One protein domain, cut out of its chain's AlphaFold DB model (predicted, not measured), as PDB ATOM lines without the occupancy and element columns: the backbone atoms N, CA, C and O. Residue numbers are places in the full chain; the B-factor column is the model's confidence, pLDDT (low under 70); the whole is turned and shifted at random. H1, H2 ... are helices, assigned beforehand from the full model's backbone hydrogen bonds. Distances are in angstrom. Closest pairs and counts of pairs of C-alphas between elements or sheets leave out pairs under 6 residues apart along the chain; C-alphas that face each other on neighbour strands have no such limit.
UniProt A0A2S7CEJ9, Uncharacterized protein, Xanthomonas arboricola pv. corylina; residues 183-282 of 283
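Overview. This is residues 183 to 282 of the 283 residues of an uncharacterized protein of Xanthomonas arboricola pv. corylina (UniProt A0A2S7CEJ9). Helix H2 sits in the middle of a compact all-helix body, with H3 and H6 packed along different sides of it, both running opposite ways to H2. H1 and H7 form a pair beyond one side of this core, where the first and last printed residues lie, while H4 lies beyond the other side and short H5 packs on the later part of H2. The printed part has 100 residues with seven named helices, H1 to H7 in chain order, and no named strand. It is compact, with a radius of gyration of the C-alphas of 12.5 A, and spans 34 by 33 by 21 A.

Arrangement. H1, residues 184 to 192, and H2, residues 196 to 209, only just touch, only at the corner, with 3 pairs of C-alphas within 8 A; the closest are those of Ser 192 and Asp 199, 4.5 A apart. H2 is the hub, touching four helices. H3, residues 216 to 223, forms a helical hairpin with H2, at a shallow tilt of 14 degrees; their closest C-alphas, of Ala 203 and Val 218, are 5.0 A apart. H4, residues 230 to 244, is close to H3 but not clearly touching, with C-alphas 222 and 236 7.1 A apart; H2 and H4 are near each other. H5, residues 251 to 254, touches H2 at residues 204 to 208 alone; the closest C-alphas, of Met 204 and Phe 252, are 5.8 A apart. H6, residues 259 to 265, touches H2 at a shallow tilt of 22 degrees, opposite ways; the closest C-alphas, of Ala 201 and Tyr 259, are 4.3 A apart. H7, residues 269 to 280, touches H1, opposite ways, at a shallow tilt of 34 degrees, only just short of steep; the closest C-alphas, of Leu 188 and Ala 278, are 5.4 A apart. Among the pairs that stay apart are H1 and H4, and H4 and H7. Every O i to N i+4 pair is within hydrogen-bond range in H1, H2, H3, H4, H6 and H7; H5 is too short for such a pair.

Along the chain. H1 begins at C-alpha 184, (373.329, 144.316, 328.698), and is 11.9 A long from first to last C-alpha. H2 is 20.3 A long, H4 21.1 A and H7 16.6 A; H3, H5 and H6 are shorter. H4 begins at C-alpha 230, (402.180, 154.597, 314.635). H7 ends at C-alpha 280, (378.676, 137.171, 327.021).

Size, cuts and confidence. The two C-alphas farthest apart are those of Ser 183 and Asp 230, 36.2 A, while those of Ser 183 and Thr 282 are 8.8 A apart. The printed part has no cut and no long link. The mean pLDDT of the printed part is 92.6, and no printed residue is under 70.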
ATOM      1  N   SER A 183     369.932 147.758 329.664       93.62
ATOM      2  CA  SER A 183     370.150 146.355 329.327       93.62
ATOM      3  C   SER A 183     371.641 146.025 329.180       93.62
ATOM      4  O   SER A 183     372.502 146.908 329.182       93.62
ATOM      5  N   TRP A 184     371.964 144.740 329.021       93.56
ATOM      6  CA  TRP A 184     373.329 144.316 328.698       93.56
ATOM      7  C   TRP A 184     373.834 144.895 327.367       93.56
ATOM      8  O   TRP A 184     375.027 145.183 327.268       93.56
ATOM      9  N   ASP A 185     372.946 145.123 326.392       92.44
ATOM     10  CA  ASP A 185     373.284 145.766 325.116       92.44
ATOM     11  C   ASP A 185     373.670 147.234 325.326       92.44
ATOM     12  O   ASP A 185     374.733 147.665 324.876       92.44
ATOM     13  N   ASP A 186     372.871 147.975 326.103       93.38
ATOM     14  CA  ASP A 186     373.154 149.377 326.440       93.38
ATOM     15  C   ASP A 186     374.481 149.508 327.203       93.38
ATOM     16  O   ASP A 186     375.271 150.425 326.972       93.38
ATOM     17  N   VAL A 187     374.748 148.567 328.116       94.06
ATOM     18  CA  VAL A 187     376.021 148.484 328.842       94.06
ATOM     19  C   VAL A 187     377.171 148.224 327.876       94.06
ATOM     20  O   VAL A 187     378.197 148.901 327.958       94.06
ATOM     21  N   LEU A 188     377.030 147.266 326.960       94.94
ATOM     22  CA  LEU A 188     378.079 146.940 326.000       94.94
ATOM     23  C   LEU A 188     378.405 148.139 325.101       94.94
ATOM     24  O   LEU A 188     379.583 148.466 324.928       94.94
ATOM     25  N   GLU A 189     377.392 148.827 324.578       92.25
ATOM     26  CA  GLU A 189     377.561 150.040 323.773       92.25
ATOM     27  C   GLU A 189     378.257 151.148 324.580       92.25
ATOM     28  O   GLU A 189     379.287 151.686 324.161       92.25
ATOM     29  N   ALA A 190     377.773 151.426 325.794       93.38
ATOM     30  CA  ALA A 190     378.321 152.478 326.645       93.38
ATOM     31  C   ALA A 190     379.772 152.215 327.082       93.38
ATOM     32  O   ALA A 190     380.555 153.159 327.221       93.38
ATOM     33  N   LEU A 191     380.146 150.957 327.336       94.75
ATOM     34  CA  LEU A 191     381.498 150.599 327.777       94.75
ATOM     35  C   LEU A 191     382.487 150.472 326.619       94.75
ATOM     36  O   LEU A 191     383.617 150.951 326.739       94.75
ATOM     37  N   SER A 192     382.078 149.872 325.501       92.75
ATOM     38  CA  SER A 192     382.930 149.738 324.314       92.75
ATOM     39  C   SER A 192     383.309 151.106 323.733       92.75
ATOM     40  O   SER A 192     384.479 151.333 323.414       92.75
ATOM     41  N   GLY A 193     382.382 152.071 323.747       91.25
ATOM     42  CA  GLY A 193     382.614 153.448 323.304       91.25
ATOM     43  C   GLY A 193     383.623 154.255 324.138       91.25
ATOM     44  O   GLY A 193     384.053 155.326 323.708       91.25
ATOM     45  N   LYS A 194     384.055 153.766 325.311       92.06
ATOM     46  CA  LYS A 194     385.045 154.466 326.158       92.06
ATOM     47  C   LYS A 194     386.474 154.377 325.628       92.06
ATOM     48  O   LYS A 194     387.310 155.190 326.020       92.06
ATOM     49  N   HIS A 195     386.780 153.406 324.765       93.69
ATOM     50  CA  HIS A 195     388.124 153.232 324.221       93.69
ATOM     51  C   HIS A 195     388.087 152.685 322.792       93.69
ATOM     52  O   HIS A 195     387.558 151.606 322.550       93.69
ATOM     53  N   GLN A 196     388.746 153.361 321.846       93.25
ATOM     54  CA  GLN A 196     388.688 152.998 320.422       93.25
ATOM     55  C   GLN A 196     389.150 151.564 320.112       93.25
ATOM     56  O   GLN A 196     388.561 150.888 319.276       93.25
ATOM     57  N   ARG A 197     390.176 151.060 320.818       94.38
ATOM     58  CA  ARG A 197     390.629 149.663 320.660       94.38
ATOM     59  C   ARG A 197     389.642 148.652 321.260       94.38
ATOM     60  O   ARG A 197     389.626 147.516 320.807       94.38
ATOM     61  N   LEU A 198     388.832 149.050 322.253       94.81
ATOM     62  CA  LEU A 198     387.773 148.196 322.807       94.81
ATOM     63  C   LEU A 198     386.584 148.125 321.853       94.81
ATOM     64  O   LEU A 198     386.155 147.020 321.553       94.81
ATOM     65  N   ASP A 199     386.109 149.268 321.348       95.12
ATOM     66  CA  ASP A 199     385.050 149.337 320.325       95.12
ATOM     67  C   ASP A 199     385.389 148.426 319.133       95.12
ATOM     68  O   ASP A 199     384.625 147.531 318.764       95.12
ATOM     69  N   LEU A 200     386.619 148.542 318.625       95.56
ATOM     70  CA  LEU A 200     387.100 147.723 317.517       95.56
ATOM     71  C   LEU A 200     387.190 146.225 317.864       95.56
ATOM     72  O   LEU A 200     386.734 145.387 317.087       95.56
ATOM     73  N   ALA A 201     387.711 145.872 319.045       95.69
ATOM     74  CA  ALA A 201     387.791 144.480 319.494       95.69
ATOM     75  C   ALA A 201     386.404 143.832 319.662       95.69
ATOM     76  O   ALA A 201     386.201 142.681 319.263       95.69
ATOM     77  N   VAL A 202     385.443 144.573 320.225       95.19
ATOM     78  CA  VAL A 202     384.047 144.142 320.388       95.19
ATOM     79  C   VAL A 202     383.424 143.887 319.020       95.19
ATOM     80  O   VAL A 202     382.913 142.791 318.779       95.19
ATOM     81  N   ALA A 203     383.543 144.838 318.090       94.69
ATOM     82  CA  ALA A 203     383.017 144.707 316.735       94.69
ATOM     83  C   ALA A 203     383.590 143.490 315.988       94.69
ATOM     84  O   ALA A 203     382.848 142.729 315.357       94.69
ATOM     85  N   MET A 204     384.903 143.263 316.099       94.62
ATOM     86  CA  MET A 204     385.596 142.113 315.508       94.62
ATOM     87  C   MET A 204     385.085 140.783 316.071       94.62
ATOM     88  O   MET A 204     384.802 139.846 315.320       94.62
ATOM     89  N   ARG A 205     384.915 140.695 317.393       93.88
ATOM     90  CA  ARG A 205     384.456 139.471 318.057       93.88
ATOM     91  C   ARG A 205     382.964 139.196 317.836       93.88
ATOM     92  O   ARG A 205     382.608 138.030 317.678       93.88
ATOM     93  N   LEU A 206     382.114 140.222 317.755       91.56
ATOM     94  CA  LEU A 206     380.700 140.065 317.381       91.56
ATOM     95  C   LEU A 206     380.551 139.603 315.928       91.56
ATOM     96  O   LEU A 206     379.802 138.671 315.657       91.56
ATOM     97  N   THR A 207     381.332 140.172 315.007       92.06
ATOM     98  CA  THR A 207     381.328 139.760 313.591       92.06
ATOM     99  C   THR A 207     381.782 138.312 313.407       92.06
ATOM    100  O   THR A 207     381.299 137.610 312.529       92.06
ATOM    101  N   ARG A 208     382.670 137.807 314.272       87.75
ATOM    102  CA  ARG A 208     382.996 136.373 314.315       87.75
ATOM    103  C   ARG A 208     381.806 135.509 314.752       87.75
ATOM    104  O   ARG A 208     381.718 134.362 314.328       87.75
ATOM    105  N   GLY A 209     380.960 136.003 315.653       81.81
ATOM    106  CA  GLY A 209     379.765 135.289 316.112       81.81
ATOM    107  C   GLY A 209     378.650 135.274 315.066       81.81
ATOM    108  O   GLY A 209     377.958 134.271 314.927       81.81
ATOM    109  N   ASP A 210     378.532 136.362 314.307       82.06
ATOM    110  CA  ASP A 210     377.525 136.560 313.271       82.06
ATOM    111  C   ASP A 210     378.090 137.421 312.127       82.06
ATOM    112  O   ASP A 210     378.225 138.641 312.251       82.06
ATOM    113  N   TRP A 211     378.413 136.773 311.003       85.44
ATOM    114  CA  TRP A 211     378.887 137.411 309.766       85.44
ATOM    115  C   TRP A 211     377.862 137.321 308.627       85.44
ATOM    116  O   TRP A 211     378.218 137.491 307.459       85.44
ATOM    117  N   SER A 212     376.591 137.043 308.945       85.19
ATOM    118  CA  SER A 212     375.519 136.908 307.949       85.19
ATOM    119  C   SER A 212     375.333 138.174 307.098       85.19
ATOM    120  O   SER A 212     375.053 138.080 305.904       85.19
ATOM    121  N   GLU A 213     375.588 139.346 307.685       84.00
ATOM    122  CA  GLU A 213     375.546 140.662 307.031       84.00
ATOM    123  C   GLU A 213     376.948 141.207 306.674       84.00
ATOM    124  O   GLU A 213     377.127 142.387 306.362       84.00
ATOM    125  N   GLY A 214     377.972 140.349 306.704       89.19
ATOM    126  CA  GLY A 214     379.363 140.735 306.477       89.19
ATOM    127  C   GLY A 214     379.962 141.568 307.625       89.19
ATOM    128  O   GLY A 214     379.434 141.585 308.736       89.19
ATOM    129  N   PRO A 215     381.089 142.270 307.397       93.25
ATOM    130  CA  PRO A 215     381.873 142.883 308.466       93.25
ATOM    131  C   PRO A 215     381.467 144.329 308.770       93.25
ATOM    132  O   PRO A 215     382.322 145.158 309.083       93.25
ATOM    133  N   TYR A 216     380.178 144.664 308.646       92.56
ATOM    134  CA  TYR A 216     379.704 146.045 308.791       92.56
ATOM    135  C   TYR A 216     380.050 146.631 310.168       92.56
ATOM    136  O   TYR A 216     380.587 147.729 310.236       92.56
ATOM    137  N   ARG A 217     379.895 145.847 311.249       93.00
ATOM    138  CA  ARG A 217     380.240 146.267 312.620       93.00
ATOM    139  C   ARG A 217     381.702 146.711 312.724       93.00
ATOM    140  O   ARG A 217     382.000 147.711 313.368       93.00
ATOM    141  N   VAL A 218     382.611 145.973 312.077       94.69
ATOM    142  CA  VAL A 218     384.049 146.291 312.063       94.69
ATOM    143  C   VAL A 218     384.328 147.534 311.226       94.69
ATOM    144  O   VAL A 218     385.136 148.355 311.646       94.69
ATOM    145  N   ARG A 219     383.649 147.707 310.083       94.00
ATOM    146  CA  ARG A 219     383.764 148.934 309.275       94.00
ATOM    147  C   ARG A 219     383.324 150.159 310.072       94.00
ATOM    148  O   ARG A 219     384.085 151.114 310.161       94.00
ATOM    149  N   ASP A 220     382.170 150.087 310.727       93.56
ATOM    150  CA  ASP A 220     381.628 151.202 311.507       93.56
ATOM    151  C   ASP A 220     382.539 151.566 312.692       93.56
ATOM    152  O   ASP A 220     382.753 152.745 312.981       93.56
ATOM    153  N   ALA A 221     383.096 150.565 313.385       94.31
ATOM    154  CA  ALA A 221     384.058 150.785 314.467       94.31
ATOM    155  C   ALA A 221     385.378 151.382 313.955       94.31
ATOM    156  O   ALA A 221     385.956 152.261 314.596       94.31
ATOM    157  N   LEU A 222     385.839 150.944 312.783       94.31
ATOM    158  CA  LEU A 222     387.037 151.476 312.145       94.31
ATOM    159  C   LEU A 222     386.847 152.931 311.686       94.31
ATOM    160  O   LEU A 222     387.756 153.737 311.864       94.31
ATOM    161  N   ASP A 223     385.666 153.300 311.188       93.31
ATOM    162  CA  ASP A 223     385.342 154.684 310.814       93.31
ATOM    163  C   ASP A 223     385.405 155.642 312.019       93.31
ATOM    164  O   ASP A 223     385.739 156.823 311.880       93.31
ATOM    165  N   ARG A 224     385.133 155.138 313.231       93.25
ATOM    166  CA  ARG A 224     385.281 155.885 314.493       93.25
ATOM    167  C   ARG A 224     386.706 155.863 315.058       93.25
ATOM    168  O   ARG A 224     387.000 156.629 315.981       93.25
ATOM    169  N   PHE A 225     387.587 155.011 314.534       94.56
ATOM    170  CA  PHE A 225     388.934 154.793 315.054       94.56
ATOM    171  C   PHE A 225     389.874 155.949 314.679       94.56
ATOM    172  O   PHE A 225     390.122 156.241 313.509       94.56
ATOM    173  N   LYS A 226     390.433 156.630 315.684       93.19
ATOM    174  CA  LYS A 226     391.291 157.807 315.501       93.19
ATOM    175  C   LYS A 226     392.764 157.408 315.525       93.19
ATOM    176  O   LYS A 226     393.305 157.001 316.552       93.19
ATOM    177  N   ILE A 227     393.436 157.606 314.394       92.56
ATOM    178  CA  ILE A 227     394.870 157.342 314.248       92.56
ATOM    179  C   ILE A 227     395.661 158.517 314.832       92.56
ATOM    180  O   ILE A 227     395.741 159.583 314.220       92.56
ATOM    181  N   ALA A 228     396.242 158.319 316.017       91.69
ATOM    182  CA  ALA A 228     397.108 159.304 316.669       91.69
ATOM    183  C   ALA A 228     398.572 158.842 316.756       91.69
ATOM    184  O   ALA A 228     399.476 159.675 316.811       91.69
ATOM    185  N   THR A 229     398.808 157.528 316.757       93.81
ATOM    186  CA  THR A 229     400.136 156.916 316.897       93.81
ATOM    187  C   THR A 229     400.464 155.974 315.738       93.81
ATOM    188  O   THR A 229     399.580 155.546 314.991       93.81
ATOM    189  N   ASP A 230     401.741 155.609 315.606       93.81
ATOM    190  CA  ASP A 230     402.180 154.597 314.635       93.81
ATOM    191  C   ASP A 230     401.583 153.212 314.929       93.81
ATOM    192  O   ASP A 230     401.307 152.449 314.004       93.81
ATOM    193  N   GLU A 231     401.326 152.899 316.201       93.38
ATOM    194  CA  GLU A 231     400.642 151.668 316.603       93.38
ATOM    195  C   GLU A 231     399.176 151.681 316.148       93.38
ATOM    196  O   GLU A 231     398.719 150.717 315.543       93.38
ATOM    197  N   ASP A 232     398.457 152.793 316.342       93.31
ATOM    198  CA  ASP A 232     397.075 152.936 315.860       93.31
ATOM    199  C   ASP A 232     397.007 152.818 314.331       93.31
ATOM    200  O   ASP A 232     396.079 152.224 313.782       93.31
ATOM    201  N   LYS A 233     398.022 153.333 313.629       94.81
ATOM    202  CA  LYS A 233     398.151 153.173 312.179       94.81
ATOM    203  C   LYS A 233     398.389 151.712 311.786       94.81
ATOM    204  O   LYS A 233     397.820 151.257 310.797       94.81
ATOM    205  N   ALA A 234     399.220 150.984 312.534       95.25
ATOM    206  CA  ALA A 234     399.460 149.562 312.302       95.25
ATOM    207  C   ALA A 234     398.188 148.729 312.526       95.25
ATOM    208  O   ALA A 234     397.870 147.896 311.683       95.25
ATOM    209  N   ILE A 235     397.437 149.013 313.597       95.50
ATOM    210  CA  ILE A 235     396.136 148.393 313.893       95.50
ATOM    211  C   ILE A 235     395.155 148.628 312.741       95.50
ATOM    212  O   ILE A 235     394.579 147.681 312.209       95.50
ATOM    213  N   ALA A 236     394.981 149.889 312.332       94.69
ATOM    214  CA  ALA A 236     394.026 150.239 311.288       94.69
ATOM    215  C   ALA A 236     394.367 149.567 309.948       94.69
ATOM    216  O   ALA A 236     393.478 149.021 309.305       94.69
ATOM    217  N   ASN A 237     395.642 149.563 309.540       95.50
ATOM    218  CA  ASN A 237     396.057 148.933 308.283       95.50
ATOM    219  C   ASN A 237     395.812 147.419 308.277       95.50
ATOM    220  O   ASN A 237     395.248 146.911 307.314       95.50
ATOM    221  N   ASP A 238     396.179 146.725 309.358       95.00
ATOM    222  CA  ASP A 238     395.989 145.274 309.496       95.00
ATOM    223  C   ASP A 238     394.508 144.881 309.342       95.00
ATOM    224  O   ASP A 238     394.152 143.950 308.618       95.00
ATOM    225  N   ILE A 239     393.616 145.664 309.951       94.19
ATOM    226  CA  ILE A 239     392.171 145.418 309.907       94.19
ATOM    227  C   ILE A 239     391.569 145.827 308.555       94.19
ATOM    228  O   ILE A 239     390.686 145.132 308.051       94.19
ATOM    229  N   ILE A 240     392.049 146.907 307.925       94.25
ATOM    230  CA  ILE A 240     391.644 147.296 306.562       94.25
ATOM    231  C   ILE A 240     391.983 146.193 305.562       94.25
ATOM    232  O   ILE A 240     391.167 145.895 304.690       94.25
ATOM    233  N   ASP A 241     393.158 145.583 305.684       93.19
ATOM    234  CA  ASP A 241     393.563 144.499 304.794       93.19
ATOM    235  C   ASP A 241     392.662 143.267 304.986       93.19
ATOM    236  O   ASP A 241     392.182 142.710 303.999       93.19
ATOM    237  N   CYS A 242     392.278 142.942 306.227       92.25
ATOM    238  CA  CYS A 242     391.261 141.916 306.503       92.25
ATOM    239  C   CYS A 242     389.879 142.238 305.903       92.25
ATOM    240  O   CYS A 242     389.124 141.329 305.559       92.25
ATOM    241  N   LEU A 243     389.511 143.520 305.807       91.81
ATOM    242  CA  LEU A 243     388.231 143.955 305.240       91.81
ATOM    243  C   LEU A 243     388.204 143.910 303.706       91.81
ATOM    244  O   LEU A 243     387.121 143.759 303.136       91.81
ATOM    245  N   ARG A 244     389.358 144.073 303.045       88.38
ATOM    246  CA  ARG A 244     389.481 144.018 301.577       88.38
ATOM    247  C   ARG A 244     389.243 142.610 301.047       88.38
ATOM    248  O   ARG A 244     388.462 142.454 300.113       88.38
ATOM    249  N   ASP A 245     389.840 141.622 301.703       84.50
ATOM    250  CA  ASP A 245     389.742 140.203 301.350       84.50
ATOM    251  C   ASP A 245     388.856 139.446 302.359       84.50
ATOM    252  O   ASP A 245     389.190 138.364 302.842       84.50
ATOM    253  N   PHE A 246     387.721 140.045 302.736       89.25
ATOM    254  CA  PHE A 246     386.839 139.471 303.751       89.25
ATOM    255  C   PHE A 246     386.060 138.260 303.216       89.25
ATOM    256  O   PHE A 246     385.130 138.411 302.423       89.25
ATOM    257  N   GLU A 247     386.389 137.071 303.720       85.12
ATOM    258  CA  GLU A 247     385.654 135.829 303.434       85.12
ATOM    259  C   GLU A 247     384.775 135.374 304.612       85.12
ATOM    260  O   GLU A 247     383.653 134.906 304.420       85.12
ATOM    261  N   ASP A 248     385.283 135.505 305.839       89.31
ATOM    262  CA  ASP A 248     384.660 134.999 307.067       89.31
ATOM    263  C   ASP A 248     385.164 135.798 308.282       89.31
ATOM    264  O   ASP A 248     386.324 136.195 308.336       89.31
ATOM    265  N   GLY A 249     384.329 135.974 309.310       86.25
ATOM    266  CA  GLY A 249     384.674 136.639 310.571       86.25
ATOM    267  C   GLY A 249     385.860 136.026 311.334       86.25
ATOM    268  O   GLY A 249     386.400 136.670 312.235       86.25
ATOM    269  N   ARG A 250     386.324 134.815 310.980       91.19
ATOM    270  CA  ARG A 250     387.570 134.226 311.515       91.19
ATOM    271  C   ARG A 250     388.824 135.038 311.183       91.19
ATOM    272  O   ARG A 250     389.755 135.001 311.987       91.19
ATOM    273  N   VAL A 251     388.836 135.814 310.093       92.81
ATOM    274  CA  VAL A 251     389.993 136.654 309.719       92.81
ATOM    275  C   VAL A 251     390.404 137.600 310.853       92.81
ATOM    276  O   VAL A 251     391.586 137.773 311.125       92.81
ATOM    277  N   PHE A 252     389.436 138.107 311.623       93.88
ATOM    278  CA  PHE A 252     389.681 139.014 312.747       93.88
ATOM    279  C   PHE A 252     390.256 138.336 314.000       93.88
ATOM    280  O   PHE A 252     390.740 139.017 314.903       93.88
ATOM    281  N   ARG A 253     390.193 137.002 314.093       93.50
ATOM    282  CA  ARG A 253     390.899 136.236 315.132       93.50
ATOM    283  C   ARG A 253     392.357 136.004 314.740       93.50
ATOM    284  O   ARG A 253     393.222 136.009 315.608       93.50
ATOM    285  N   ASP A 254     392.594 135.760 313.455       92.94
ATOM    286  CA  ASP A 254     393.865 135.235 312.952       92.94
ATOM    287  C   ASP A 254     394.834 136.346 312.496       92.94
ATOM    288  O   ASP A 254     396.000 136.071 312.219       92.94
ATOM    289  N   THR A 255     394.369 137.598 312.454       93.06
ATOM    290  CA  THR A 255     395.184 138.773 312.128       93.06
ATOM    291  C   THR A 255     396.162 139.163 313.243       93.06
ATOM    292  O   THR A 255     395.996 138.771 314.403       93.06
ATOM    293  N   ALA A 256     397.184 139.957 312.912       94.69
ATOM    294  CA  ALA A 256     398.217 140.369 313.866       94.69
ATOM    295  C   ALA A 256     397.636 141.185 315.035       94.69
ATOM    296  O   ALA A 256     398.012 140.979 316.191       94.69
ATOM    297  N   TRP A 257     396.678 142.065 314.744       95.62
ATOM    298  CA  TRP A 257     395.914 142.840 315.717       95.62
ATOM    299  C   TRP A 257     394.540 142.223 315.976       95.62
ATOM    300  O   TRP A 257     393.512 142.881 315.827       95.62
ATOM    301  N   SER A 258     394.513 140.942 316.355       95.62
ATOM    302  CA  SER A 258     393.267 140.239 316.671       95.62
ATOM    303  C   SER A 258     392.510 140.871 317.842       95.62
ATOM    304  O   SER A 258     393.088 141.577 318.671       95.62
ATOM    305  N   TYR A 259     391.212 140.575 317.970       93.56
ATOM    306  CA  TYR A 259     390.412 141.095 319.088       93.56
ATOM    307  C   TYR A 259     391.008 140.736 320.462       93.56
ATOM    308  O   TYR A 259     390.939 141.550 321.379       93.56
ATOM    309  N   ASP A 260     391.654 139.571 320.610       94.25
ATOM    310  CA  ASP A 260     392.321 139.168 321.856       94.25
ATOM    311  C   ASP A 260     393.541 140.052 322.151       94.25
ATOM    312  O   ASP A 260     393.737 140.488 323.287       94.25
ATOM    313  N   VAL A 261     394.329 140.377 321.119       95.94
ATOM    314  CA  VAL A 261     395.465 141.306 321.222       95.94
ATOM    315  C   VAL A 261     394.977 142.718 321.544       95.94
ATOM    316  O   VAL A 261     395.540 143.383 322.416       95.94
ATOM    317  N   LEU A 262     393.894 143.171 320.909       95.06
ATOM    318  CA  LEU A 262     393.313 144.487 321.167       95.06
ATOM    319  C   LEU A 262     392.773 144.602 322.597       95.06
ATOM    320  O   LEU A 262     393.128 145.563 323.281       95.06
ATOM    321  N   PHE A 263     392.025 143.610 323.098       95.50
ATOM    322  CA  PHE A 263     391.626 143.553 324.512       95.50
ATOM    323  C   PHE A 263     392.846 143.552 325.443       95.50
ATOM    324  O   PHE A 263     392.866 144.255 326.456       95.50
ATOM    325  N   ALA A 264     393.893 142.800 325.093       94.50
ATOM    326  CA  ALA A 264     395.119 142.744 325.875       94.50
ATOM    327  C   ALA A 264     395.891 144.078 325.879       94.50
ATOM    328  O   ALA A 264     396.555 144.374 326.873       94.50
ATOM    329  N   SER A 265     395.778 144.897 324.832       93.38
ATOM    330  CA  SER A 265     396.479 146.186 324.712       93.38
ATOM    331  C   SER A 265     395.911 147.298 325.605       93.38
ATOM    332  O   SER A 265     396.581 148.299 325.853       93.38
ATOM    333  N   VAL A 266     394.689 147.134 326.115       93.44
ATOM    334  CA  VAL A 266     394.005 148.156 326.917       93.44
ATOM    335  C   VAL A 266     394.484 148.102 328.368       93.44
ATOM    336  O   VAL A 266     394.452 147.055 329.017       93.44
ATOM    337  N   GLY A 267     394.933 149.251 328.883       89.88
ATOM    338  CA  GLY A 267     395.485 149.366 330.237       89.88
ATOM    339  C   GLY A 267     394.449 149.183 331.350       89.88
ATOM    340  O   GLY A 267     394.771 148.620 332.398       89.88
ATOM    341  N   ASP A 268     393.203 149.607 331.122       93.38
ATOM    342  CA  ASP A 268     392.105 149.415 332.073       93.38
ATOM    343  C   ASP A 268     391.549 147.987 331.984       93.38
ATOM    344  O   ASP A 268     390.657 147.669 331.196       93.38
ATOM    345  N   ARG A 269     392.107 147.104 332.818       93.69
ATOM    346  CA  ARG A 269     391.705 145.694 332.892       93.69
ATOM    347  C   ARG A 269     390.297 145.498 333.433       93.69
ATOM    348  O   ARG A 269     389.665 144.510 333.069       93.69
ATOM    349  N   GLN A 270     389.813 146.408 334.276       93.94
ATOM    350  CA  GLN A 270     388.466 146.301 334.820       93.94
ATOM    351  C   GLN A 270     387.434 146.590 333.729       93.94
ATOM    352  O   GLN A 270     386.499 145.814 333.557       93.94
ATOM    353  N   LEU A 271     387.671 147.632 332.925       93.88
ATOM    354  CA  LEU A 271     386.842 147.951 331.765       93.88
ATOM    355  C   LEU A 271     386.820 146.822 330.733       93.88
ATOM    356  O   LEU A 271     385.749 146.462 330.253       93.88
ATOM    357  N   VAL A 272     387.975 146.220 330.429       95.06
ATOM    358  CA  VAL A 272     388.044 145.049 329.536       95.06
ATOM    359  C   VAL A 272     387.180 143.902 330.069       95.06
ATOM    360  O   VAL A 272     386.410 143.320 329.309       95.06
ATOM    361  N   ALA A 273     387.286 143.589 331.363       94.81
ATOM    362  CA  ALA A 273     386.534 142.497 331.977       94.81
ATOM    363  C   ALA A 273     385.017 142.748 331.959       94.81
ATOM    364  O   ALA A 273     384.252 141.836 331.653       94.81
ATOM    365  N   ASP A 274     384.579 143.978 332.238       95.06
ATOM    366  CA  ASP A 274     383.154 144.328 332.240       95.06
ATOM    367  C   ASP A 274     382.564 144.353 330.821       95.06
ATOM    368  O   ASP A 274     381.441 143.897 330.622       95.06
ATOM    369  N   VAL A 275     383.337 144.797 329.820       94.62
ATOM    370  CA  VAL A 275     382.960 144.700 328.399       94.62
ATOM    371  C   VAL A 275     382.814 143.243 327.977       94.62
ATOM    372  O   VAL A 275     381.809 142.879 327.379       94.62
ATOM    373  N   GLN A 276     383.785 142.386 328.308       93.44
ATOM    374  CA  GLN A 276     383.714 140.961 327.974       93.44
ATOM    375  C   GLN A 276     382.522 140.278 328.649       93.44
ATOM    376  O   GLN A 276     381.829 139.497 328.003       93.44
ATOM    377  N   LEU A 277     382.237 140.624 329.907       93.69
ATOM    378  CA  LEU A 277     381.058 140.127 330.609       93.69
ATOM    379  C   LEU A 277     379.759 140.599 329.936       93.69
ATOM    380  O   LEU A 277     378.843 139.796 329.774       93.69
ATOM    381  N   ALA A 278     379.680 141.857 329.496       93.44
ATOM    382  CA  ALA A 278     378.522 142.353 328.755       93.44
ATOM    383  C   ALA A 278     378.348 141.641 327.403       93.44
ATOM    384  O   ALA A 278     377.243 141.230 327.059       93.44
ATOM    385  N   MET A 279     379.438 141.380 326.678       91.75
ATOM    386  CA  MET A 279     379.403 140.607 325.430       91.75
ATOM    387  C   MET A 279     378.886 139.173 325.604       91.75
ATOM    388  O   MET A 279     378.279 138.627 324.692       91.75
ATOM    389  N   GLU A 280     379.153 138.533 326.742       90.94
ATOM    390  CA  GLU A 280     378.676 137.171 327.021       90.94
ATOM    391  C   GLU A 280     377.175 137.114 327.334       90.94
ATOM    392  O   GLU A 280     376.569 136.060 327.177       90.94
ATOM    393  N   ASN A 281     376.579 138.228 327.771       89.31
ATOM    394  CA  ASN A 281     375.169 138.309 328.174       89.31
ATOM    395  C   ASN A 281     374.268 138.990 327.122       89.31
ATOM    396  O   ASN A 281     373.079 139.170 327.371       89.31
ATOM    397  N   THR A 282     374.829 139.372 325.972       83.81
ATOM    398  CA  THR A 282     374.128 139.968 324.813       83.81
ATOM    399  C   THR A 282     373.912 138.974 323.660       83.81
ATOM    400  O   THR A 282     373.260 139.307 322.675       83.81
TER     401      THR A 282